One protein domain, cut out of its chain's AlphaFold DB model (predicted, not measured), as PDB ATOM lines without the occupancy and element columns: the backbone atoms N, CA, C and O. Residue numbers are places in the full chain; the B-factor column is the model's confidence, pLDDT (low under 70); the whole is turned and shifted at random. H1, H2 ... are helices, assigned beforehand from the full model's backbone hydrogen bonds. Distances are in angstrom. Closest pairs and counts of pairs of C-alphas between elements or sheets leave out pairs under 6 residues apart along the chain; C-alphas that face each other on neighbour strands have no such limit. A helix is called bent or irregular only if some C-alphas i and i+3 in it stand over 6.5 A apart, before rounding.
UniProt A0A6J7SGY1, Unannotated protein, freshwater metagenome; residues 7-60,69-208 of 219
ATOM      1  N   THR A   7     156.369 133.193 208.070       92.62
ATOM      2  CA  THR A   7     157.432 133.966 208.726       92.62
ATOM      3  C   THR A   7     157.624 135.327 208.056       92.62
ATOM      4  O   THR A   7     157.462 136.349 208.715       92.62
ATOM      5  N   ASN A   8     157.825 135.355 206.733       89.50
ATOM      6  CA  ASN A   8     158.018 136.593 205.971       89.50
ATOM      7  C   ASN A   8     156.789 137.512 206.044       89.50
ATOM      8  O   ASN A   8     156.924 138.733 206.069       89.50
ATOM      9  N   VAL A   9     155.583 136.932 206.071       92.44
ATOM     10  CA  VAL A   9     154.335 137.692 206.224       92.44
ATOM     11  C   VAL A   9     154.292 138.390 207.583       92.44
ATOM     12  O   VAL A   9     154.001 139.583 207.649       92.44
ATOM     13  N   ASN A  10     154.602 137.664 208.660       92.88
ATOM     14  CA  ASN A  10     154.601 138.220 210.010       92.88
ATOM     15  C   ASN A  10     155.664 139.325 210.155       92.88
ATOM     16  O   ASN A  10     155.341 140.410 210.629       92.88
ATOM     17  N   GLU A  11     156.882 139.092 209.656       91.00
ATOM     18  CA  GLU A  11     157.973 140.084 209.619       91.00
ATOM     19  C   GLU A  11     157.660 141.302 208.735       91.00
ATOM     20  O   GLU A  11     158.265 142.368 208.868       91.00
ATOM     21  N   TRP A  12     156.758 141.170 207.759       90.19
ATOM     22  CA  TRP A  12     156.307 142.318 206.977       90.19
ATOM     23  C   TRP A  12     155.256 143.148 207.697       90.19
ATOM     24  O   TRP A  12     155.327 144.371 207.622       90.19
ATOM     25  N   GLY A  13     154.325 142.504 208.399       92.00
ATOM     26  CA  GLY A  13     153.291 143.197 209.167       92.00
ATOM     27  C   GLY A  13     153.794 143.847 210.460       92.00
ATOM     28  O   GLY A  13     153.129 144.738 210.992       92.00
ATOM     29  N   GLU A  14     154.949 143.424 210.974       92.25
ATOM     30  CA  GLU A  14     155.525 143.961 212.205       92.25
ATOM     31  C   GLU A  14     155.791 145.473 212.103       92.25
ATOM     32  O   GLU A  14     156.376 145.969 211.141       92.25
ATOM     33  N   GLY A  15     155.322 146.229 213.099       89.38
ATOM     34  CA  GLY A  15     155.516 147.681 213.163       89.38
ATOM     35  C   GLY A  15     154.653 148.513 212.205       89.38
ATOM     36  O   GLY A  15     154.713 149.737 212.279       89.38
ATOM     37  N   LEU A  16     153.817 147.902 211.351       92.06
ATOM     38  CA  LEU A  16     152.938 148.649 210.437       92.06
ATOM     39  C   LEU A  16     151.692 149.230 211.122       92.06
ATOM     40  O   LEU A  16     151.096 150.168 210.602       92.06
ATOM     41  N   GLY A  17     151.270 148.664 212.259       93.88
ATOM     42  CA  GLY A  17     150.006 149.037 212.909       93.88
ATOM     43  C   GLY A  17     148.757 148.663 212.095       93.88
ATOM     44  O   GLY A  17     147.689 149.219 212.330       93.88
ATOM     45  N   ILE A  18     148.893 147.742 211.136       95.62
ATOM     46  CA  ILE A  18     147.824 147.247 210.258       95.62
ATOM     47  C   ILE A  18     147.414 145.845 210.718       95.62
ATOM     48  O   ILE A  18     148.261 145.060 211.151       95.62
ATOM     49  N   ASP A  19     146.123 145.516 210.615       95.38
ATOM     50  CA  ASP A  19     145.630 144.178 210.939       95.38
ATOM     51  C   ASP A  19     146.336 143.118 210.076       95.38
ATOM     52  O   ASP A  19     146.426 143.225 208.851       95.38
ATOM     53  N   MET A  20     146.836 142.059 210.713       95.56
ATOM     54  CA  MET A  20     147.577 141.003 210.024       95.56
ATOM     55  C   MET A  20     146.721 140.262 208.977       95.56
ATOM     56  O   MET A  20     147.251 139.661 208.040       95.56
ATOM     57  N   ARG A  21     145.391 140.288 209.104       95.00
ATOM     58  CA  ARG A  21     144.464 139.815 208.073       95.00
ATOM     59  C   ARG A  21     144.599 140.627 206.788       95.00
ATOM     60  O   ARG A  21     144.680 140.023 205.720       95.00
ATOM     61  N   ASP A  22     144.654 141.950 206.889       95.94
ATOM     62  CA  ASP A  22     144.776 142.854 205.742       95.94
ATOM     63  C   ASP A  22     146.141 142.684 205.068       95.94
ATOM     64  O   ASP A  22     146.225 142.561 203.846       95.94
ATOM     65  N   VAL A  23     147.202 142.566 205.874       95.81
ATOM     66  CA  VAL A  23     148.568 142.263 205.412       95.81
ATOM     67  C   VAL A  23     148.594 140.959 204.603       95.81
ATOM     68  O   VAL A  23     149.105 140.925 203.481       95.81
ATOM     69  N   ARG A  24     148.008 139.880 205.144       95.50
ATOM     70  CA  ARG A  24     147.907 138.580 204.458       95.50
ATOM     71  C   ARG A  24     147.109 138.673 203.168       95.50
ATOM     72  O   ARG A  24     147.535 138.103 202.168       95.50
ATOM     73  N   LEU A  25     145.966 139.359 203.191       95.31
ATOM     74  CA  LEU A  25     145.104 139.514 202.022       95.31
ATOM     75  C   LEU A  25     145.841 140.240 200.895       95.31
ATOM     76  O   LEU A  25     145.845 139.764 199.764       95.31
ATOM     77  N   PHE A  26     146.509 141.347 201.214       96.12
ATOM     78  CA  PHE A  26     147.290 142.106 200.246       96.12
ATOM     79  C   PHE A  26     148.406 141.266 199.618       96.12
ATOM     80  O   PHE A  26     148.505 141.204 198.394       96.12
ATOM     81  N   LEU A  27     149.211 140.566 200.426       94.69
ATOM     82  CA  LEU A  27     150.266 139.700 199.891       94.69
ATOM     83  C   LEU A  27     149.701 138.544 199.062       94.69
ATOM     84  O   LEU A  27     150.221 138.256 197.989       94.69
ATOM     85  N   ALA A  28     148.616 137.911 199.516       95.75
ATOM     86  CA  ALA A  28     147.968 136.833 198.774       95.75
ATOM     87  C   ALA A  28     147.496 137.306 197.393       95.75
ATOM     88  O   ALA A  28     147.735 136.623 196.401       95.75
ATOM     89  N   LEU A  29     146.866 138.481 197.315       96.38
ATOM     90  CA  LEU A  29     146.398 139.049 196.051       96.38
ATOM     91  C   LEU A  29     147.552 139.337 195.088       96.38
ATOM     92  O   LEU A  29     147.435 139.026 193.906       96.38
ATOM     93  N   ARG A  30     148.679 139.856 195.587       94.81
ATOM     94  CA  ARG A  30     149.885 140.075 194.771       94.81
ATOM     95  C   ARG A  30     150.445 138.775 194.205       94.81
ATOM     96  O   ARG A  30     150.707 138.704 193.007       94.81
ATOM     97  N   GLU A  31     150.587 137.750 195.041       94.50
ATOM     98  CA  GLU A  31     151.093 136.441 194.614       94.50
ATOM     99  C   GLU A  31     150.159 135.770 193.602       94.50
ATOM    100  O   GLU A  31     150.614 135.188 192.615       94.50
ATOM    101  N   ILE A  32     148.845 135.869 193.819       96.88
ATOM    102  CA  ILE A  32     147.836 135.348 192.893       96.88
ATOM    103  C   ILE A  32     147.904 136.091 191.559       96.88
ATOM    104  O   ILE A  32     147.943 135.434 190.522       96.88
ATOM    105  N   ALA A  33     147.959 137.426 191.568       96.06
ATOM    106  CA  ALA A  33     148.052 138.236 190.356       96.06
ATOM    107  C   ALA A  33     149.308 137.889 189.544       96.06
ATOM    108  O   ALA A  33     149.205 137.554 188.366       96.06
ATOM    109  N   GLY A  34     150.482 137.879 190.182       93.56
ATOM    110  CA  GLY A  34     151.739 137.546 189.511       93.56
ATOM    111  C   GLY A  34     151.776 136.108 188.986       93.56
ATOM    112  O   GLY A  34     152.176 135.868 187.847       93.56
ATOM    113  N   THR A  35     151.302 135.146 189.785       93.44
ATOM    114  CA  THR A  35     151.212 133.738 189.365       93.44
ATOM    115  C   THR A  35     150.268 133.570 188.181       93.44
ATOM    116  O   THR A  35     150.575 132.806 187.267       93.44
ATOM    117  N   ARG A  36     149.121 134.258 188.198       95.00
ATOM    118  CA  ARG A  36     148.141 134.228 187.113       95.00
ATOM    119  C   ARG A  36     148.744 134.789 185.830       95.00
ATOM    120  O   ARG A  36     148.700 134.103 184.817       95.00
ATOM    121  N   LEU A  37     149.374 135.962 185.890       94.62
ATOM    122  CA  LEU A  37     149.993 136.584 184.721       94.62
ATOM    123  C   LEU A  37     151.066 135.677 184.099       94.62
ATOM    124  O   LEU A  37     151.041 135.414 182.903       94.62
ATOM    125  N   LEU A  38     151.963 135.113 184.913       91.75
ATOM    126  CA  LEU A  38     152.989 134.176 184.431       91.75
ATOM    127  C   LEU A  38     152.412 132.883 183.837       91.75
ATOM    128  O   LEU A  38     153.085 132.236 183.035       91.75
ATOM    129  N   ALA A  39     151.217 132.469 184.262       92.94
ATOM    130  CA  ALA A  39     150.531 131.309 183.704       92.94
ATOM    131  C   ALA A  39     149.803 131.639 182.390       92.94
ATOM    132  O   ALA A  39     149.752 130.791 181.502       92.94
ATOM    133  N   GLU A  40     149.258 132.850 182.267       94.06
ATOM    134  CA  GLU A  40     148.502 133.318 181.098       94.06
ATOM    135  C   GLU A  40     149.394 133.855 179.969       94.06
ATOM    136  O   GLU A  40     148.948 133.894 178.827       94.06
ATOM    137  N   VAL A  41     150.649 134.222 180.260       96.25
ATOM    138  CA  VAL A  41     151.589 134.837 179.307       96.25
ATOM    139  C   VAL A  41     152.805 133.921 179.086       96.25
ATOM    140  O   VAL A  41     153.834 134.074 179.751       96.25
ATOM    141  N   PRO A  42     152.740 132.949 178.149       91.62
ATOM    142  CA  PRO A  42     153.757 131.901 178.027       91.62
ATOM    143  C   PRO A  42     155.143 132.424 177.635       91.62
ATOM    144  O   PRO A  42     156.159 131.868 178.056       91.62
ATOM    145  N   TRP A  43     155.196 133.502 176.845       94.75
ATOM    146  CA  TRP A  43     156.452 134.072 176.358       94.75
ATOM    147  C   TRP A  43     157.255 134.766 177.467       94.75
ATOM    148  O   TRP A  43     158.479 134.851 177.367       94.75
ATOM    149  N   LEU A  44     156.603 135.216 178.547       92.31
ATOM    150  CA  LEU A  44     157.223 136.032 179.595       92.31
ATOM    151  C   LEU A  44     158.371 135.295 180.294       92.31
ATOM    152  O   LEU A  44     159.452 135.850 180.486       92.31
ATOM    153  N   ARG A  45     158.174 134.011 180.616       88.31
ATOM    154  CA  ARG A  45     159.216 133.181 181.242       88.31
ATOM    155  C   ARG A  45     160.408 132.964 180.309       88.31
ATOM    156  O   ARG A  45     161.543 132.981 180.781       88.31
ATOM    157  N   GLY A  46     160.153 132.763 179.015       89.62
ATOM    158  CA  GLY A  46     161.204 132.633 178.005       89.62
ATOM    159  C   GLY A  46     162.026 133.912 177.919       89.62
ATOM    160  O   GLY A  46     163.221 133.883 178.172       89.62
ATOM    161  N   ARG A  47     161.360 135.058 177.742       88.62
ATOM    162  CA  ARG A  47     162.009 136.371 177.633       88.62
ATOM    163  C   ARG A  47     162.848 136.741 178.862       88.62
ATOM    164  O   ARG A  47     163.953 137.248 178.712       88.62
ATOM    165  N   LEU A  48     162.350 136.477 180.074       85.19
ATOM    166  CA  LEU A  48     163.123 136.683 181.309       85.19
ATOM    167  C   LEU A  48     164.371 135.794 181.346       85.19
ATOM    168  O   LEU A  48     165.444 136.249 181.735       85.19
ATOM    169  N   THR A  49     164.231 134.535 180.924       86.00
ATOM    170  CA  THR A  49     165.349 133.587 180.848       86.00
ATOM    171  C   THR A  49     166.379 134.062 179.830       86.00
ATOM    172  O   THR A  49     167.557 134.144 180.160       86.00
ATOM    173  N   ASP A  50     165.930 134.462 178.640       86.94
ATOM    174  CA  ASP A  50     166.778 134.959 177.559       86.94
ATOM    175  C   ASP A  50     167.546 136.214 177.976       86.94
ATOM    176  O   ASP A  50     168.739 136.310 177.709       86.94
ATOM    177  N   ALA A  51     166.905 137.151 178.682       83.19
ATOM    178  CA  ALA A  51     167.562 138.365 179.164       83.19
ATOM    179  C   ALA A  51     168.654 138.058 180.209       83.19
ATOM    180  O   ALA A  51     169.761 138.597 180.133       83.19
ATOM    181  N   VAL A  52     168.386 137.135 181.142       82.38
ATOM    182  CA  VAL A  52     169.388 136.664 182.116       82.38
ATOM    183  C   VAL A  52     170.523 135.909 181.418       82.38
ATOM    184  O   VAL A  52     171.695 136.118 181.738       82.38
ATOM    185  N   THR A  53     170.209 135.051 180.445       82.94
ATOM    186  CA  THR A  53     171.208 134.314 179.663       82.94
ATOM    187  C   THR A  53     172.053 135.250 178.809       82.94
ATOM    188  O   THR A  53     173.268 135.081 178.774       82.94
ATOM    189  N   ALA A  54     171.460 136.259 178.169       81.25
ATOM    190  CA  ALA A  54     172.174 137.260 177.385       81.25
ATOM    191  C   ALA A  54     173.172 138.029 178.261       81.25
ATOM    192  O   ALA A  54     174.351 138.108 177.913       81.25
ATOM    193  N   TYR A  55     172.741 138.481 179.444       77.00
ATOM    194  CA  TYR A  55     173.632 139.101 180.425       77.00
ATOM    195  C   TYR A  55     174.788 138.167 180.835       77.00
ATOM    196  O   TYR A  55     175.958 138.559 180.793       77.00
ATOM    197  N   GLY A  56     174.470 136.911 181.171       73.56
ATOM    198  CA  GLY A  56     175.450 135.906 181.594       73.56
ATOM    199  C   GLY A  56     176.422 135.477 180.492       73.56
ATOM    200  O   GLY A  56     177.592 135.234 180.767       73.56
ATOM    201  N   SER A  57     175.973 135.428 179.235       70.38
ATOM    202  CA  SER A  57     176.803 135.066 178.076       70.38
ATOM    203  C   SER A  57     177.888 136.103 177.769       70.38
ATOM    204  O   SER A  57     178.938 135.754 177.235       70.38
ATOM    205  N   GLY A  58     177.655 137.359 178.164       61.09
ATOM    206  CA  GLY A  58     178.645 138.431 178.109       61.09
ATOM    207  C   GLY A  58     179.708 138.348 179.207       61.09
ATOM    208  O   GLY A  58     180.697 139.072 179.131       61.09
ATOM    209  N   ILE A  59     179.553 137.469 180.211       59.84
ATOM    210  CA  ILE A  59     180.580 137.197 181.227       59.84
ATOM    211  C   ILE A  59     181.644 136.291 180.594       59.84
ATOM    212  O   ILE A  59     181.808 135.120 180.942       59.84
ATOM    213  N   GLN A  60     182.374 136.823 179.619       53.50
ATOM    214  CA  GLN A  60     183.678 136.274 179.297       53.50
ATOM    215  C   GLN A  60     184.605 136.704 180.428       53.50
ATOM    216  O   GLN A  60     184.847 137.892 180.625       53.50
ATOM    217  N   GLN A  69     194.009 144.680 184.754       61.44
ATOM    218  CA  GLN A  69     193.319 145.306 185.877       61.44
ATOM    219  C   GLN A  69     193.969 144.925 187.216       61.44
ATOM    220  O   GLN A  69     194.039 145.761 188.107       61.44
ATOM    221  N   ALA A  70     194.535 143.718 187.365       64.75
ATOM    222  CA  ALA A  70     195.312 143.332 188.546       64.75
ATOM    223  C   ALA A  70     196.624 144.120 188.681       64.75
ATOM    224  O   ALA A  70     197.015 144.433 189.805       64.75
ATOM    225  N   MET A  71     197.295 144.469 187.574       66.38
ATOM    226  CA  MET A  71     198.460 145.363 187.615       66.38
ATOM    227  C   MET A  71     198.061 146.779 188.043       66.38
ATOM    228  O   MET A  71     198.716 147.355 188.914       66.38
ATOM    229  N   ASP A  72     196.956 147.301 187.513       66.19
ATOM    230  CA  ASP A  72     196.418 148.611 187.896       66.19
ATOM    231  C   ASP A  72     195.946 148.638 189.356       66.19
ATOM    232  O   ASP A  72     196.245 149.581 190.089       66.19
ATOM    233  N   VAL A  73     195.293 147.567 189.825       63.50
ATOM    234  CA  VAL A  73     194.911 147.372 191.232       63.50
ATOM    235  C   VAL A  73     196.150 147.376 192.123       63.50
ATOM    236  O   VAL A  73     196.165 148.027 193.163       63.50
ATOM    237  N   MET A  74     197.202 146.657 191.729       67.06
ATOM    238  CA  MET A  74     198.431 146.544 192.513       67.06
ATOM    239  C   MET A  74     199.163 147.889 192.632       67.06
ATOM    240  O   MET A  74     199.722 148.177 193.691       67.06
ATOM    241  N   ASN A  75     199.103 148.729 191.596       67.81
ATOM    242  CA  ASN A  75     199.609 150.103 191.629       67.81
ATOM    243  C   ASN A  75     198.710 151.023 192.481       67.81
ATOM    244  O   ASN A  75     199.208 151.718 193.362       67.81
ATOM    245  N   ALA A  76     197.386 150.966 192.319       63.00
ATOM    246  CA  ALA A  76     196.432 151.780 193.081       63.00
ATOM    247  C   ALA A  76     196.397 151.437 194.588       63.00
ATOM    248  O   ALA A  76     196.175 152.305 195.434       63.00
ATOM    249  N   LEU A  77     196.659 150.176 194.954       65.75
ATOM    250  CA  LEU A  77     196.814 149.746 196.348       65.75
ATOM    251  C   LEU A  77     198.083 150.315 196.997       65.75
ATOM    252  O   LEU A  77     198.066 150.603 198.194       65.75
ATOM    253  N   GLN A  78     199.163 150.517 196.232       69.19
ATOM    254  CA  GLN A  78     200.353 151.230 196.721       69.19
ATOM    255  C   GLN A  78     200.061 152.717 196.972       69.19
ATOM    256  O   GLN A  78     200.686 153.324 197.840       69.19
ATOM    257  N   GLU A  79     199.072 153.279 196.275       71.88
ATOM    258  CA  GLU A  79     198.592 154.659 196.428       71.88
ATOM    259  C   GLU A  79     197.472 154.812 197.480       71.88
ATOM    260  O   GLU A  79     196.996 155.920 197.728       71.88
ATOM    261  N   GLY A  80     197.082 153.723 198.160       63.94
ATOM    262  CA  GLY A  80     196.136 153.744 199.282       63.94
ATOM    263  C   GLY A  80     194.651 153.662 198.905       63.94
ATOM    264  O   GLY A  80     193.803 154.020 199.723       63.94
ATOM    265  N   ALA A  81     194.316 153.199 197.695       61.31
ATOM    266  CA  ALA A  81     192.930 153.015 197.254       61.31
ATOM    267  C   ALA A  81     192.221 151.838 197.966       61.31
ATOM    268  O   ALA A  81     192.854 150.847 198.329       61.31
ATOM    269  N   ASP A  82     190.891 151.917 198.143       59.78
ATOM    270  CA  ASP A  82     190.087 150.806 198.686       59.78
ATOM    271  C   ASP A  82     190.040 149.651 197.660       59.78
ATOM    272  O   ASP A  82     189.504 149.845 196.562       59.78
ATOM    273  N   PRO A  83     190.530 148.440 198.003       54.16
ATOM    274  CA  PRO A  83     190.539 147.280 197.112       54.16
ATOM    275  C   PRO A  83     189.170 146.955 196.500       54.16
ATOM    276  O   PRO A  83     189.092 146.412 195.402       54.16
ATOM    277  N   ARG A  84     188.074 147.285 197.198       51.94
ATOM    278  CA  ARG A  84     186.705 146.979 196.757       51.94
ATOM    279  C   ARG A  84     186.237 147.841 195.585       51.94
ATOM    280  O   ARG A  84     185.369 147.404 194.843       51.94
ATOM    281  N   SER A  85     186.819 149.027 195.394       50.97
ATOM    282  CA  SER A  85     186.502 149.902 194.255       50.97
ATOM    283  C   SER A  85     187.118 149.412 192.940       50.97
ATOM    284  O   SER A  85     186.752 149.907 191.877       50.97
ATOM    285  N   LEU A  86     188.069 148.475 193.007       51.00
ATOM    286  CA  LEU A  86     188.913 148.080 191.879       51.00
ATOM    287  C   LEU A  86     188.455 146.768 191.209       51.00
ATOM    288  O   LEU A  86     188.967 146.409 190.155       51.00
ATOM    289  N   PHE A  87     187.457 146.084 191.784       51.66
ATOM    290  CA  PHE A  87     186.854 144.849 191.261       51.66
ATOM    291  C   PHE A  87     185.393 145.055 190.851       51.66
ATOM    292  O   PHE A  87     184.511 144.309 191.272       51.66
ATOM    293  N   THR A  88     185.128 146.068 190.031       53.28
ATOM    294  CA  THR A  88     183.837 146.164 189.337       53.28
ATOM    295  C   THR A  88     184.055 145.639 187.920       53.28
ATOM    296  O   THR A  88     184.722 146.325 187.143       53.28
ATOM    297  N   PRO A  89     183.573 144.432 187.565       55.97
ATOM    298  CA  PRO A  89     183.611 143.982 186.180       55.97
ATOM    299  C   PRO A  89     182.913 145.036 185.320       55.97
ATOM    300  O   PRO A  89     181.759 145.374 185.584       55.97
ATOM    301  N   ALA A  90     183.612 145.603 184.336       58.91
ATOM    302  CA  ALA A  90     182.996 146.555 183.424       58.91
ATOM    303  C   ALA A  90     181.944 145.810 182.590       58.91
ATOM    304  O   ALA A  90     182.267 144.843 181.898       58.91
ATOM    305  N   THR A  91     180.684 146.231 182.677       65.88
ATOM    306  CA  THR A  91     179.615 145.691 181.837       65.88
ATOM    307  C   THR A  91     179.835 146.114 180.390       65.88
ATOM    308  O   THR A  91     180.121 147.270 180.095       65.88
ATOM    309  N   THR A  92     179.701 145.173 179.462       79.00
ATOM    310  CA  THR A  92     179.704 145.479 178.026       79.00
ATOM    311  C   THR A  92     178.400 146.185 177.620       79.00
ATOM    312  O   THR A  92     177.366 145.949 178.250       79.00
ATOM    313  N   PRO A  93     178.366 146.961 176.517       83.31
ATOM    314  CA  PRO A  93     177.124 147.581 176.033       83.31
ATOM    315  C   PRO A  93     175.984 146.577 175.781       83.31
ATOM    316  O   PRO A  93     174.811 146.887 175.969       83.31
ATOM    317  N   ALA A  94     176.321 145.344 175.384       80.31
ATOM    318  CA  ALA A  94     175.346 144.269 175.217       80.31
ATOM    319  C   ALA A  94     174.752 143.807 176.561       80.31
ATOM    320  O   ALA A  94     173.557 143.525 176.641       80.31
ATOM    321  N   GLN A  95     175.564 143.760 177.621       79.06
ATOM    322  CA  GLN A  95     175.102 143.445 178.975       79.06
ATOM    323  C   GLN A  95     174.241 144.562 179.553       79.06
ATOM    324  O   GLN A  95     173.205 144.268 180.139       79.06
ATOM    325  N   GLU A  96     174.615 145.825 179.347       83.00
ATOM    326  CA  GLU A  96     173.801 146.972 179.763       83.00
ATOM    327  C   GLU A  96     172.424 146.951 179.093       83.00
ATOM    328  O   GLU A  96     171.407 147.136 179.759       83.00
ATOM    329  N   LEU A  97     172.369 146.641 177.792       85.00
ATOM    330  CA  LEU A  97     171.107 146.492 177.072       85.00
ATOM    331  C   LEU A  97     170.265 145.330 177.619       85.00
ATOM    332  O   LEU A  97     169.061 145.492 177.822       85.00
ATOM    333  N   ALA A  98     170.878 144.171 177.874       84.25
ATOM    334  CA  ALA A  98     170.188 143.016 178.448       84.25
ATOM    335  C   ALA A  98     169.634 143.322 179.851       84.25
ATOM    336  O   ALA A  98     168.491 142.969 180.150       84.25
ATOM    337  N   LEU A  99     170.404 144.033 180.684       84.25
ATOM    338  CA  LEU A  99     169.952 144.495 181.996       84.25
ATOM    339  C   LEU A  99     168.803 145.486 181.885       84.25
ATOM    340  O   LEU A  99     167.800 145.302 182.563       84.25
ATOM    341  N   ALA A 100     168.899 146.480 181.002       86.81
ATOM    342  CA  ALA A 100     167.836 147.460 180.807       86.81
ATOM    343  C   ALA A 100     166.524 146.801 180.342       86.81
ATOM    344  O   ALA A 100     165.439 147.169 180.802       86.81
ATOM    345  N   GLN A 101     166.605 145.797 179.462       88.31
ATOM    346  CA  GLN A 101     165.442 145.016 179.029       88.31
ATOM    347  C   GLN A 101     164.843 144.199 180.177       88.31
ATOM    348  O   GLN A 101     163.623 144.190 180.353       88.31
ATOM    349  N   LEU A 102     165.688 143.537 180.971       88.50
ATOM    350  CA  LEU A 102     165.254 142.767 182.133       88.50
ATOM    351  C   LEU A 102     164.607 143.667 183.196       88.50
ATOM    352  O   LEU A 102     163.525 143.352 183.686       88.50
ATOM    353  N   GLU A 103     165.232 144.804 183.505       88.81
ATOM    354  CA  GLU A 103     164.725 145.807 184.444       88.81
ATOM    355  C   GLU A 103     163.357 146.333 183.998       88.81
ATOM    356  O   GLU A 103     162.416 146.362 184.789       88.81
ATOM    357  N   THR A 104     163.222 146.676 182.712       92.31
ATOM    358  CA  THR A 104     161.965 147.157 182.117       92.31
ATOM    359  C   THR A 104     160.855 146.122 182.234       92.31
ATOM    360  O   THR A 104     159.752 146.438 182.679       92.31
ATOM    361  N   LEU A 105     161.143 144.868 181.882       92.69
ATOM    362  CA  LEU A 105     160.148 143.802 181.917       92.69
ATOM    363  C   LEU A 105     159.699 143.482 183.348       92.69
ATOM    364  O   LEU A 105     158.509 143.285 183.591       92.69
ATOM    365  N   LEU A 106     160.634 143.478 184.303       91.19
ATOM    366  CA  LEU A 106     160.321 143.318 185.722       91.19
ATOM    367  C   LEU A 106     159.511 144.502 186.254       91.19
ATOM    368  O   LEU A 106     158.521 144.286 186.951       91.19
ATOM    369  N   ALA A 107     159.864 145.736 185.889       92.56
ATOM    370  CA  ALA A 107     159.107 146.920 186.276       92.56
ATOM    371  C   ALA A 107     157.667 146.867 185.754       92.56
ATOM    372  O   ALA A 107     156.734 147.111 186.517       92.56
ATOM    373  N   LEU A 108     157.472 146.495 184.485       95.94
ATOM    374  CA  LEU A 108     156.150 146.331 183.880       95.94
ATOM    375  C   LEU A 108     155.340 145.230 184.562       95.94
ATOM    376  O   LEU A 108     154.181 145.461 184.905       95.94
ATOM    377  N   PHE A 109     155.948 144.070 184.814       94.88
ATOM    378  CA  PHE A 109     155.314 142.972 185.541       94.88
ATOM    379  C   PHE A 109     154.847 143.417 186.933       94.88
ATOM    380  O   PHE A 109     153.686 143.243 187.306       94.88
ATOM    381  N   GLU A 110     155.737 144.037 187.703       91.81
ATOM    382  CA  GLU A 110     155.435 144.493 189.057       91.81
ATOM    383  C   GLU A 110     154.423 145.636 189.077       91.81
ATOM    384  O   GLU A 110     153.548 145.661 189.944       91.81
ATOM    385  N   GLY A 111     154.525 146.562 188.123       94.62
ATOM    386  CA  GLY A 111     153.580 147.651 187.927       94.62
ATOM    387  C   GLY A 111     152.177 147.125 187.641       94.62
ATOM    388  O   GLY A 111     151.223 147.608 188.246       94.62
ATOM    389  N   TRP A 112     152.049 146.095 186.799       97.38
ATOM    390  CA  TRP A 112     150.757 145.480 186.490       97.38
ATOM    391  C   TRP A 112     150.177 144.809 187.732       97.38
ATOM    392  O   TRP A 112     149.020 145.044 188.071       97.38
ATOM    393  N   VAL A 113     150.995 144.045 188.470       95.88
ATOM    394  CA  VAL A 113     150.581 143.417 189.737       95.88
ATOM    395  C   VAL A 113     150.102 144.471 190.736       95.88
ATOM    396  O   VAL A 113     149.049 144.295 191.344       95.88
ATOM    397  N   ASN A 114     150.839 145.572 190.902       94.31
ATOM    398  CA  ASN A 114     150.428 146.673 191.775       94.31
ATOM    399  C   ASN A 114     149.082 147.251 191.327       94.31
ATOM    400  O   ASN A 114     148.186 147.405 192.152       94.31
ATOM    401  N   HIS A 115     148.939 147.525 190.032       96.56
ATOM    402  CA  HIS A 115     147.743 148.114 189.445       96.56
ATOM    403  C   HIS A 115     146.503 147.228 189.639       96.56
ATOM    404  O   HIS A 115     145.498 147.686 190.179       96.56
ATOM    405  N   VAL A 116     146.559 145.940 189.283       97.12
ATOM    406  CA  VAL A 116     145.388 145.053 189.419       97.12
ATOM    407  C   VAL A 116     145.030 144.768 190.875       97.12
ATOM    408  O   VAL A 116     143.851 144.638 191.204       97.12
ATOM    409  N   VAL A 117     146.026 144.701 191.767       96.62
ATOM    410  CA  VAL A 117     145.778 144.550 193.205       96.62
ATOM    411  C   VAL A 117     145.141 145.810 193.769       96.62
ATOM    412  O   VAL A 117     144.158 145.685 194.493       96.62
ATOM    413  N   HIS A 118     145.643 146.993 193.402       96.25
ATOM    414  CA  HIS A 118     145.067 148.278 193.795       96.25
ATOM    415  C   HIS A 118     143.581 148.347 193.423       96.25
ATOM    416  O   HIS A 118     142.738 148.525 194.302       96.25
ATOM    417  N   LEU A 119     143.241 148.082 192.156       96.25
ATOM    418  CA  LEU A 119     141.849 148.050 191.690       96.25
ATOM    419  C   LEU A 119     140.978 147.067 192.487       96.25
ATOM    420  O   LEU A 119     139.814 147.345 192.761       96.25
ATOM    421  N   ALA A 120     141.530 145.915 192.877       96.06
ATOM    422  CA  ALA A 120     140.786 144.897 193.613       96.06
ATOM    423  C   ALA A 120     140.486 145.285 195.074       96.06
ATOM    424  O   ALA A 120     139.510 144.787 195.647       96.06
ATOM    425  N   ILE A 121     141.319 146.130 195.695       96.25
ATOM    426  CA  ILE A 121     141.247 146.420 197.137       96.25
ATOM    427  C   ILE A 121     140.868 147.862 197.482       96.25
ATOM    428  O   ILE A 121     140.426 148.076 198.610       96.25
ATOM    429  N   ALA A 122     141.005 148.823 196.562       95.19
ATOM    430  CA  ALA A 122     140.868 150.257 196.844       95.19
ATOM    431  C   ALA A 122     139.555 150.615 197.566       95.19
ATOM    432  O   ALA A 122     139.558 151.368 198.537       95.19
ATOM    433  N   GLU A 123     138.438 150.009 197.160       94.38
ATOM    434  CA  GLU A 123     137.115 150.268 197.751       94.38
ATOM    435  C   GLU A 123     136.787 149.392 198.971       94.38
ATOM    436  O   GLU A 123     135.796 149.620 199.662       94.38
ATOM    437  N   ARG A 124     137.581 148.345 199.229       93.06
ATOM    438  CA  ARG A 124     137.240 147.275 200.189       93.06
ATOM    439  C   ARG A 124     138.168 147.213 201.390       93.06
ATOM    440  O   ARG A 124     137.788 146.658 202.418       93.06
ATOM    441  N   LEU A 125     139.377 147.745 201.254       95.31
ATOM    442  CA  LEU A 125     140.432 147.637 202.245       95.31
ATOM    443  C   LEU A 125     140.914 149.039 202.638       95.31
ATOM    444  O   LEU A 125     141.747 149.613 201.939       95.31
ATOM    445  N   PRO A 126     140.445 149.613 203.760       93.50
ATOM    446  CA  PRO A 126     140.852 150.956 204.183       93.50
ATOM    447  C   PRO A 126     142.370 151.123 204.362       93.50
ATOM    448  O   PRO A 126     142.898 152.219 204.209       93.50
ATOM    449  N   SER A 127     143.080 150.032 204.663       95.19
ATOM    450  CA  SER A 127     144.530 149.995 204.871       95.19
ATOM    451  C   SER A 127     145.361 149.918 203.577       95.19
ATOM    452  O   SER A 127     146.591 149.935 203.659       95.19
ATOM    453  N   HIS A 128     144.738 149.870 202.387       95.19
ATOM    454  CA  HIS A 128     145.440 149.650 201.111       95.19
ATOM    455  C   HIS A 128     146.570 150.653 200.846       95.19
ATOM    456  O   HIS A 128     147.685 150.231 200.550       95.19
ATOM    457  N   VAL A 129     146.333 151.957 201.046       94.25
ATOM    458  CA  VAL A 129     147.347 153.006 200.823       94.25
ATOM    459  C   VAL A 129     148.593 152.762 201.679       94.25
ATOM    460  O   VAL A 129     149.722 152.888 201.208       94.25
ATOM    461  N   ALA A 130     148.401 152.376 202.944       94.81
ATOM    462  CA  ALA A 130     149.504 152.109 203.860       94.81
ATOM    463  C   ALA A 130     150.273 150.829 203.483       94.81
ATOM    464  O   ALA A 130     151.497 150.785 203.610       94.81
ATOM    465  N   LEU A 131     149.576 149.803 202.984       95.06
ATOM    466  CA  LEU A 131     150.182 148.555 202.506       95.06
ATOM    467  C   LEU A 131     150.989 148.764 201.216       95.06
ATOM    468  O   LEU A 131     152.116 148.275 201.111       95.06
ATOM    469  N   GLU A 132     150.453 149.527 200.265       93.12
ATOM    470  CA  GLU A 132     151.140 149.906 199.024       93.12
ATOM    471  C   GLU A 132     152.398 150.731 199.316       93.12
ATOM    472  O   GLU A 132     153.486 150.421 198.821       93.12
ATOM    473  N   GLU A 133     152.287 151.723 200.202       91.00
ATOM    474  CA  GLU A 133     153.420 152.544 200.625       91.00
ATOM    475  C   GLU A 133     154.479 151.725 201.382       91.00
ATOM    476  O   GLU A 133     155.679 151.878 201.141       91.00
ATOM    477  N   SER A 134     154.061 150.806 202.259       91.31
ATOM    478  CA  SER A 134     154.963 149.865 202.938       91.31
ATOM    479  C   SER A 134     155.724 148.987 201.940       91.31
ATOM    480  O   SER A 134     156.944 148.823 202.053       91.31
ATOM    481  N   SER A 135     155.033 148.468 200.919       87.12
ATOM    482  CA  SER A 135     155.646 147.665 199.857       87.12
ATOM    483  C   SER A 135     156.692 148.470 199.079       87.12
ATOM    484  O   SER A 135     157.815 147.997 198.875       87.12
ATOM    485  N   ARG A 136     156.378 149.727 198.734       83.62
ATOM    486  CA  ARG A 136     157.305 150.645 198.059       83.62
ATOM    487  C   ARG A 136     158.555 150.924 198.896       83.62
ATOM    488  O   ARG A 136     159.658 150.919 198.357       83.62
ATOM    489  N   ARG A 137     158.409 151.135 200.208       83.38
ATOM    490  CA  ARG A 137     159.547 151.382 201.116       83.38
ATOM    491  C   ARG A 137     160.427 150.155 201.304       83.38
ATOM    492  O   ARG A 137     161.647 150.290 201.283       83.38
ATOM    493  N   LYS A 138     159.841 148.960 201.457       74.69
ATOM    494  CA  LYS A 138     160.637 147.733 201.612       74.69
ATOM    495  C   LYS A 138     161.487 147.431 200.377       74.69
ATOM    496  O   LYS A 138     162.597 146.949 200.556       74.69
ATOM    497  N   ARG A 139     161.045 147.782 199.164       66.94
ATOM    498  CA  ARG A 139     161.874 147.662 197.945       66.94
ATOM    499  C   ARG A 139     163.158 148.484 198.001       66.94
ATOM    500  O   ARG A 139     164.188 148.011 197.555       66.94
ATOM    501  N   VAL A 140     163.102 149.667 198.608       56.72
ATOM    502  CA  VAL A 140     164.279 150.526 198.828       56.72
ATOM    503  C   VAL A 140     165.173 149.982 199.960       56.72
ATOM    504  O   VAL A 140     166.309 150.414 200.112       56.72
ATOM    505  N   SER A 141     164.671 149.046 200.778       49.22
ATOM    506  CA  SER A 141     165.253 148.682 202.078       49.22
ATOM    507  C   SER A 141     165.685 147.212 202.238       49.22
ATOM    508  O   SER A 141     166.253 146.888 203.281       49.22
ATOM    509  N   GLN A 142     165.432 146.297 201.298       51.53
ATOM    510  CA  GLN A 142     165.881 144.892 201.409       51.53
ATOM    511  C   GLN A 142     167.201 144.668 200.650       51.53
ATOM    512  O   GLN A 142     167.282 145.090 199.507       51.53
ATOM    513  N   ASN A 143     168.240 143.942 201.094       41.50
ATOM    514  CA  ASN A 143     168.684 143.258 202.331       41.50
ATOM    515  C   ASN A 143     170.125 142.738 201.988       41.50
ATOM    516  O   ASN A 143     170.289 142.274 200.854       41.50
ATOM    517  N   PRO A 144     171.168 142.761 202.855       41.47
ATOM    518  CA  PRO A 144     172.575 142.495 202.474       41.47
ATOM    519  C   PRO A 144     172.888 141.164 201.765       41.47
ATOM    520  O   PRO A 144     173.925 141.034 201.120       41.47
ATOM    521  N   THR A 145     172.022 140.154 201.868       36.50
ATOM    522  CA  THR A 145     172.201 138.867 201.166       36.50
ATOM    523  C   THR A 145     171.714 138.922 199.712       36.50
ATOM    524  O   THR A 145     172.299 138.273 198.847       36.50
ATOM    525  N   THR A 146     170.712 139.756 199.411       46.75
ATOM    526  CA  THR A 146     170.300 140.099 198.036       46.75
ATOM    527  C   THR A 146     171.349 140.981 197.363       46.75
ATOM    528  O   THR A 146     171.555 140.867 196.157       46.75
ATOM    529  N   THR A 147     172.093 141.767 198.152       50.16
ATOM    530  CA  THR A 147     173.202 142.603 197.680       50.16
ATOM    531  C   THR A 147     174.269 141.798 196.953       50.16
ATOM    532  O   THR A 147     174.861 142.339 196.037       50.16
ATOM    533  N   VAL A 148     174.482 140.515 197.270       42.50
ATOM    534  CA  VAL A 148     175.475 139.690 196.555       42.50
ATOM    535  C   VAL A 148     174.999 139.338 195.140       42.50
ATOM    536  O   VAL A 148     175.764 139.451 194.188       42.50
ATOM    537  N   PHE A 149     173.725 138.970 194.961       48.22
ATOM    538  CA  PHE A 149     173.174 138.699 193.626       48.22
ATOM    539  C   PHE A 149     172.983 139.996 192.826       48.22
ATOM    540  O   PHE A 149     173.327 140.048 191.649       48.22
ATOM    541  N   GLN A 150     172.538 141.072 193.484       58.00
ATOM    542  CA  GLN A 150     172.495 142.423 192.915       58.00
ATOM    543  C   GLN A 150     173.891 142.935 192.544       58.00
ATOM    544  O   GLN A 150     174.033 143.556 191.505       58.00
ATOM    545  N   SER A 151     174.938 142.642 193.319       51.44
ATOM    546  CA  SER A 151     176.312 143.055 192.994       51.44
ATOM    547  C   SER A 151     176.937 142.233 191.870       51.44
ATOM    548  O   SER A 151     177.833 142.718 191.193       51.44
ATOM    549  N   LEU A 152     176.488 140.986 191.674       50.56
ATOM    550  CA  LEU A 152     176.988 140.104 190.614       50.56
ATOM    551  C   LEU A 152     176.247 140.306 189.283       50.56
ATOM    552  O   LEU A 152     176.828 140.131 188.214       50.56
ATOM    553  N   VAL A 153     174.961 140.660 189.341       60.72
ATOM    554  CA  VAL A 153     174.098 140.806 188.159       60.72
ATOM    555  C   VAL A 153     173.776 142.274 187.855       60.72
ATOM    556  O   VAL A 153     173.341 142.580 186.759       60.72
ATOM    557  N   GLY A 154     173.966 143.205 188.791       60.28
ATOM    558  CA  GLY A 154     173.576 144.613 188.629       60.28
ATOM    559  C   GLY A 154     172.062 144.836 188.551       60.28
ATOM    560  O   GLY A 154     171.617 145.937 188.243       60.28
ATOM    561  N   LEU A 155     171.254 143.798 188.793       65.56
ATOM    562  CA  LEU A 155     169.815 143.851 188.566       65.56
ATOM    563  C   LEU A 155     169.084 144.433 189.776       65.56
ATOM    564  O   LEU A 155     168.743 143.724 190.727       65.56
ATOM    565  N   GLU A 156     168.794 145.724 189.702       68.81
ATOM    566  CA  GLU A 156     167.869 146.415 190.589       68.81
ATOM    567  C   GLU A 156     166.839 147.156 189.740       68.81
ATOM    568  O   GLU A 156     167.196 147.964 188.889       68.81
ATOM    569  N   VAL A 157     165.550 146.895 189.974       69.62
ATOM    570  CA  VAL A 157     164.496 147.719 189.374       69.62
ATOM    571  C   VAL A 157     164.494 149.063 190.078       69.62
ATOM    572  O   VAL A 157     164.114 149.164 191.247       69.62
ATOM    573  N   SER A 158     164.901 150.107 189.362       80.94
ATOM    574  CA  SER A 158     165.009 151.437 189.937       80.94
ATOM    575  C   SER A 158     163.644 151.932 190.448       80.94
ATOM    576  O   SER A 158     162.603 151.740 189.803       80.94
ATOM    577  N   PRO A 159     163.599 152.653 191.589       82.25
ATOM    578  CA  PRO A 159     162.348 153.192 192.120       82.25
ATOM    579  C   PRO A 159     161.605 154.100 191.134       82.25
ATOM    580  O   PRO A 159     160.389 154.256 191.241       82.25
ATOM    581  N   ARG A 160     162.338 154.744 190.216       88.75
ATOM    582  CA  ARG A 160     161.777 155.556 189.133       88.75
ATOM    583  C   ARG A 160     160.989 154.680 188.161       88.75
ATOM    584  O   ARG A 160     159.799 154.927 187.990       88.75
ATOM    585  N   LEU A 161     161.621 153.641 187.615       89.06
ATOM    586  CA  LEU A 161     161.013 152.770 186.612       89.06
ATOM    587  C   LEU A 161     159.774 152.045 187.153       89.06
ATOM    588  O   LEU A 161     158.764 151.939 186.470       89.06
ATOM    589  N   SER A 162     159.796 151.639 188.425       86.75
ATOM    590  CA  SER A 162     158.633 151.025 189.081       86.75
ATOM    591  C   SER A 162     157.418 151.971 189.167       86.75
ATOM    592  O   SER A 162     156.270 151.549 188.985       86.75
ATOM    593  N   ARG A 163     157.652 153.274 189.402       89.81
ATOM    594  CA  ARG A 163     156.585 154.293 189.380       89.81
ATOM    595  C   ARG A 163     156.068 154.534 187.967       89.81
ATOM    596  O   ARG A 163     154.856 154.600 187.788       89.81
ATOM    597  N   GLU A 164     156.970 154.648 186.997       95.44
ATOM    598  CA  GLU A 164     156.625 154.835 185.582       95.44
ATOM    599  C   GLU A 164     155.793 153.662 185.058       95.44
ATOM    600  O   GLU A 164     154.733 153.882 184.484       95.44
ATOM    601  N   ALA A 165     156.177 152.424 185.372       95.94
ATOM    602  CA  ALA A 165     155.407 151.238 185.020       95.94
ATOM    603  C   ALA A 165     154.012 151.229 185.666       95.94
ATOM    604  O   ALA A 165     153.020 150.933 185.010       95.94
ATOM    605  N   THR A 166     153.902 151.591 186.949       92.94
ATOM    606  CA  THR A 166     152.588 151.690 187.612       92.94
ATOM    607  C   THR A 166     151.711 152.759 186.945       92.94
ATOM    608  O   THR A 166     150.526 152.529 186.710       92.94
ATOM    609  N   HIS A 167     152.291 153.913 186.600       96.69
ATOM    610  CA  HIS A 167     151.589 154.970 185.875       96.69
ATOM    611  C   HIS A 167     151.150 154.513 184.479       96.69
ATOM    612  O   HIS A 167     149.999 154.736 184.111       96.69
ATOM    613  N   PHE A 168     152.020 153.816 183.746       98.38
ATOM    614  CA  PHE A 168     151.714 153.244 182.439       98.38
ATOM    615  C   PHE A 168     150.448 152.380 182.475       98.38
ATOM    616  O   PHE A 168     149.558 152.578 181.654       98.38
ATOM    617  N   TRP A 169     150.311 151.488 183.461       98.19
ATOM    618  CA  TRP A 169     149.124 150.632 183.571       98.19
ATOM    619  C   TRP A 169     147.846 151.388 183.935       98.19
ATOM    620  O   TRP A 169     146.775 151.020 183.456       98.19
ATOM    621  N   ASN A 170     147.949 152.462 184.725       97.50
ATOM    622  CA  ASN A 170     146.812 153.350 184.974       97.50
ATOM    623  C   ASN A 170     146.347 154.013 183.670       97.50
ATOM    624  O   ASN A 170     145.169 153.944 183.340       97.50
ATOM    625  N   VAL A 171     147.276 154.565 182.884       98.12
ATOM    626  CA  VAL A 171     146.947 155.188 181.590       98.12
ATOM    627  C   VAL A 171     146.418 154.154 180.590       98.12
ATOM    628  O   VAL A 171     145.477 154.436 179.854       98.12
ATOM    629  N   ALA A 172     146.975 152.942 180.576       98.06
ATOM    630  CA  ALA A 172     146.489 151.851 179.736       98.06
ATOM    631  C   ALA A 172     145.041 151.477 180.069       98.06
ATOM    632  O   ALA A 172     144.242 151.309 179.150       98.06
ATOM    633  N   LEU A 173     144.685 151.408 181.355       97.81
ATOM    634  CA  LEU A 173     143.298 151.207 181.771       97.81
ATOM    635  C   LEU A 173     142.400 152.357 181.302       97.81
ATOM    636  O   LEU A 173     141.345 152.099 180.726       97.81
ATOM    637  N   ASP A 174     142.816 153.604 181.529       97.19
ATOM    638  CA  ASP A 174     142.013 154.787 181.198       97.19
ATOM    639  C   ASP A 174     141.750 154.907 179.688       97.19
ATOM    640  O   ASP A 174     140.658 155.300 179.278       97.19
ATOM    641  N   LEU A 175     142.734 154.557 178.851       96.81
ATOM    642  CA  LEU A 175     142.645 154.694 177.393       96.81
ATOM    643  C   LEU A 175     142.080 153.460 176.680       96.81
ATOM    644  O   LEU A 175     141.405 153.611 175.664       96.81
ATOM    645  N   LYS A 176     142.386 152.249 177.158       95.75
ATOM    646  CA  LYS A 176     142.063 150.989 176.460       95.75
ATOM    647  C   LYS A 176     141.079 150.094 177.218       95.75
ATOM    648  O   LYS A 176     140.677 149.058 176.691       95.75
ATOM    649  N   GLY A 177     140.675 150.470 178.431       96.88
ATOM    650  CA  GLY A 177     139.827 149.642 179.283       96.88
ATOM    651  C   GLY A 177     140.556 148.418 179.847       96.88
ATOM    652  O   GLY A 177     141.766 148.248 179.687       96.88
ATOM    653  N   LEU A 178     139.811 147.560 180.550       96.06
ATOM    654  CA  LEU A 178     140.367 146.370 181.203       96.06
ATOM    655  C   LEU A 178     140.909 145.363 180.186       96.06
ATOM    656  O   LEU A 178     142.048 144.918 180.337       96.06
ATOM    657  N   GLU A 179     140.122 145.025 179.158       95.31
ATOM    658  CA  GLU A 179     140.540 144.060 178.139       95.31
ATOM    659  C   GLU A 179     141.753 144.566 177.356       95.31
ATOM    660  O   GLU A 179     142.748 143.853 177.245       95.31
ATOM    661  N   GLY A 180     141.714 145.813 176.879       95.75
ATOM    662  CA  GLY A 180     142.798 146.369 176.073       95.75
ATOM    663  C   GLY A 180     144.089 146.601 176.862       95.75
ATOM    664  O   GLY A 180     145.175 146.504 176.295       95.75
ATOM    665  N   ARG A 181     144.009 146.850 178.179       96.88
ATOM    666  CA  ARG A 181     145.182 146.850 179.065       96.88
ATOM    667  C   ARG A 181     145.831 145.467 179.112       96.88
ATOM    668  O   ARG A 181     147.047 145.363 178.982       96.88
ATOM    669  N   ASP A 182     145.043 144.418 179.334       95.88
ATOM    670  CA  ASP A 182     145.578 143.062 179.491       95.88
ATOM    671  C   ASP A 182     146.040 142.458 178.155       95.88
ATOM    672  O   ASP A 182     146.995 141.681 178.134       95.88
ATOM    673  N   GLU A 183     145.454 142.878 177.030       95.81
ATOM    674  CA  GLU A 183     145.879 142.497 175.678       95.81
ATOM    675  C   GLU A 183     147.319 142.925 175.347       95.81
ATOM    676  O   GLU A 183     147.983 142.266 174.546       95.81
ATOM    677  N   LEU A 184     147.862 143.950 176.016       96.62
ATOM    678  CA  LEU A 184     149.270 144.348 175.869       96.62
ATOM    679  C   LEU A 184     150.246 143.224 176.250       96.62
ATOM    680  O   LEU A 184     151.391 143.222 175.808       96.62
ATOM    681  N   TRP A 185     149.807 142.233 177.031       96.75
ATOM    682  CA  TRP A 185     150.608 141.048 177.334       96.75
ATOM    683  C   TRP A 185     150.578 139.974 176.239       96.75
ATOM    684  O   TRP A 185     151.316 138.994 176.334       96.75
ATOM    685  N   SER A 186     149.762 140.120 175.194       95.38
ATOM    686  CA  SER A 186     149.645 139.113 174.127       95.38
ATOM    687  C   SER A 186     150.935 138.948 173.314       95.38
ATOM    688  O   SER A 186     151.214 137.851 172.828       95.38
ATOM    689  N   HIS A 187     151.764 139.993 173.227       94.06
ATOM    690  CA  HIS A 187     153.047 139.957 172.533       94.06
ATOM    691  C   HIS A 187     154.056 140.922 173.182       94.06
ATOM    692  O   HIS A 187     153.663 142.022 173.569       94.06
ATOM    693  N   PRO A 188     155.357 140.574 173.281       92.56
ATOM    694  CA  PRO A 188     156.368 141.451 173.882       92.56
ATOM    695  C   PRO A 188     156.485 142.824 173.205       92.56
ATOM    696  O   PRO A 188     156.789 143.798 173.881       92.56
ATOM    697  N   ASP A 189     156.222 142.910 171.900       91.69
ATOM    698  CA  ASP A 189     156.337 144.162 171.131       91.69
ATOM    699  C   ASP A 189     155.216 145.174 171.432       91.69
ATOM    700  O   ASP A 189     155.285 146.318 170.999       91.69
ATOM    701  N   LEU A 190     154.178 144.765 172.169       94.88
ATOM    702  CA  LEU A 190     153.106 145.658 172.621       94.88
ATOM    703  C   LEU A 190     153.434 146.335 173.959       94.88
ATOM    704  O   LEU A 190     152.669 147.178 174.426       94.88
ATOM    705  N   LEU A 191     154.552 145.963 174.587       96.00
ATOM    706  CA  LEU A 191     155.008 146.554 175.837       96.00
ATOM    707  C   LEU A 191     156.029 147.665 175.578       96.00
ATOM    708  O   LEU A 191     156.878 147.525 174.697       96.00
ATOM    709  N   PRO A 192     155.992 148.746 176.371       96.25
ATOM    710  CA  PRO A 192     156.889 149.873 176.183       96.25
ATOM    711  C   PRO A 192     158.310 149.544 176.649       96.25
ATOM    712  O   PRO A 192     158.534 148.848 177.644       96.25
ATOM    713  N   ALA A 193     159.289 150.146 175.990       93.81
ATOM    714  CA  ALA A 193     160.624 150.327 176.531       93.81
ATOM    715  C   ALA A 193     160.626 151.361 177.676       93.81
ATOM    716  O   ALA A 193     159.697 152.155 177.849       93.81
ATOM    717  N   ALA A 194     161.725 151.420 178.434       92.25
ATOM    718  CA  ALA A 194     161.887 152.368 179.541       92.25
ATOM    719  C   ALA A 194     161.665 153.844 179.155       92.25
ATOM    720  O   ALA A 194     161.148 154.619 179.955       92.25
ATOM    721  N   LEU A 195     162.063 154.244 177.942       93.50
ATOM    722  CA  LEU A 195     161.868 155.613 177.460       93.50
ATOM    723  C   LEU A 195     160.398 155.892 177.119       93.50
ATOM    724  O   LEU A 195     159.891 156.966 177.417       93.50
ATOM    725  N   GLU A 196     159.706 154.912 176.545       94.88
ATOM    726  CA  GLU A 196     158.306 155.030 176.127       94.88
ATOM    727  C   GLU A 196     157.358 155.095 177.333       94.88
ATOM    728  O   GLU A 196     156.333 155.767 177.275       94.88
ATOM    729  N   MET A 197     157.733 154.504 178.475       94.94
ATOM    730  CA  MET A 197     156.985 154.653 179.733       94.94
ATOM    731  C   MET A 197     156.960 156.089 180.286       94.94
ATOM    732  O   MET A 197     156.175 156.371 181.191       94.94
ATOM    733  N   GLN A 198     157.788 157.003 179.764       93.50
ATOM    734  CA  GLN A 198     157.747 158.422 180.141       93.50
ATOM    735  C   GLN A 198     156.578 159.169 179.485       93.50
ATOM    736  O   GLN A 198     156.131 160.176 180.031       93.50
ATOM    737  N   ASP A 199     156.056 158.658 178.364       96.25
ATOM    738  CA  ASP A 199     154.820 159.128 177.733       96.25
ATOM    739  C   ASP A 199     153.914 157.934 177.371       96.25
ATOM    740  O   ASP A 199     153.812 157.532 176.203       96.25
ATOM    741  N   PRO A 200     153.237 157.338 178.376       96.38
ATOM    742  CA  PRO A 200     152.365 156.190 178.159       96.38
ATOM    743  C   PRO A 200     151.263 156.462 177.135       96.38
ATOM    744  O   PRO A 200     150.925 155.584 176.347       96.38
ATOM    745  N   ALA A 201     150.697 157.672 177.138       96.19
ATOM    746  CA  ALA A 201     149.582 158.024 176.268       96.19
ATOM    747  C   ALA A 201     150.004 158.037 174.794       96.19
ATOM    748  O   ALA A 201     149.281 157.491 173.952       96.19
ATOM    749  N   ALA A 202     151.177 158.601 174.484       95.69
ATOM    750  CA  ALA A 202     151.726 158.575 173.133       95.69
ATOM    751  C   ALA A 202     151.975 157.138 172.654       95.69
ATOM    752  O   ALA A 202     151.495 156.763 171.581       95.69
ATOM    753  N   PHE A 203     152.641 156.314 173.472       96.25
ATOM    754  CA  PHE A 203     152.914 154.913 173.141       96.25
ATOM    755  C   PHE A 203     151.624 154.116 172.881       96.25
ATOM    756  O   PHE A 203     151.456 153.486 171.837       96.25
ATOM    757  N   LEU A 204     150.661 154.188 173.802       95.31
ATOM    758  CA  LEU A 204     149.406 153.433 173.719       95.31
ATOM    759  C   LEU A 204     148.548 153.841 172.513       95.31
ATOM    760  O   LEU A 204     147.820 153.007 171.962       95.31
ATOM    761  N   SER A 205     148.649 155.105 172.098       91.38
ATOM    762  CA  SER A 205     147.989 155.617 170.897       91.38
ATOM    763  C   SER A 205     148.649 155.084 169.622       91.38
ATOM    764  O   SER A 205     147.932 154.705 168.701       91.38
ATOM    765  N   SER A 206     149.984 154.973 169.577       86.56
ATOM    766  CA  SER A 206     150.705 154.436 168.409       86.56
ATOM    767  C   SER A 206     150.532 152.931 168.193       86.56
ATOM    768  O   SER A 206     150.624 152.461 167.063       86.56
ATOM    769  N   THR A 207     150.250 152.182 169.258       76.12
ATOM    770  CA  THR A 207     150.089 150.717 169.213       76.12
ATOM    771  C   THR A 207     148.660 150.292 168.850       76.12
ATOM    772  O   THR A 207     148.371 149.109 168.688       76.12
ATOM    773  N   SER A 208     147.736 151.243 168.703       65.62
ATOM    774  CA  SER A 208     146.397 150.958 168.184       65.62
ATOM    775  C   SER A 208     146.484 150.906 166.658       65.62
ATOM    776  O   SER A 208     146.802 151.917 166.033       65.62
TER     777      SER A 208
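Overview. This is residues 7 to 60 and 69 to 208 of the 219 residues of the protein "Unannotated protein" of freshwater metagenome (UniProt A0A6J7SGY1). One long helix, H6, runs through the middle of a body of mostly crossed helices: H2 and H3 pack on one side of it, H9a crosses it on the other, and H7 folds back from its end. H4 and H5 make a small head far out beyond the other end of H6, which gives much of the length, while H10 packs on H9a and H1 on the first part of H2. The printed part has 194 residues with ten named helices, H1 to H10 in order, and no named strand; the class is all helix. It is only just loose, close to compact, with a radius of gyration of the C-alphas of 19.9 A and spans of 63 by 45 by 28 A.

Along the chain. Find C-alpha 7 at (157.432, 133.966, 208.726), where H1, residues 7 to 13, begins. Next come H2, residues 20 to 40, 29.9 A long, and H3, residues 42 to 57, 23.3 A. H3 is neither bent nor irregular, but only just: C-alphas 42 and 45 are 6.5 A apart. After the cut look for H4, residues 69 to 78, and H5, residues 83 to 86. From C-alpha 93 at (177.124, 147.581, 176.033), H6 runs 41.6 A to residue 121. H7 holds residues 128 to 141, and H8 residues 146 to 153. H9, residues 159 to 186, was assigned as one helix by its hydrogen bonds but is bent, with C-alphas 175 and 178 9.4 A apart; its arms are H9a, residues 159 to 175, 24.6 A, and H9b, residues 178 to 186. H10, residues 200 to 206, ends at C-alpha 206 at (150.705, 154.436, 168.409).

Arrangement. Start at H6, the hub. It touches H9a at a steep tilt of 55 degrees, the closest C-alphas being those of Gly 111 and Thr 166, 4.2 A apart. H3 touches it, closest at Tyr 55 and Gln 95, C-alphas 4.8 A apart. H2 touches it with residues 26 to 34 alone, closest at Ala 33 and Val 113, C-alphas 5.8 A apart. H6 and H7, a hairpin, only just touch, with 3 pairs of C-alphas within 8 A. H8 touches no helix. Every O i to N i+4 pair is within hydrogen-bond range in H1, H2, H4, H6, H8, H9a and H10; the counts are 11 of 12 in H3, 9 of 10 in H7, and 2 of 5 in H9b, where 5 of 6 O i to N i+3 pairs are within range, while H5 is too short for an O i to N i+4 pair.

Size, cuts and confidence. The C-alphas of Gln 78 and Arg 124, the two farthest apart, are 63.3 A from each other. Residues 61 to 68 are not printed, and C-alphas 60 and 69 across this cut are 14.8 A apart. The link from H9 to H10 is long, and residues 141 to 146 stand free. Look for pLDDT under 70 at residues 58 to 60, 69 to 78, 80 to 91, 139 to 157 and 208.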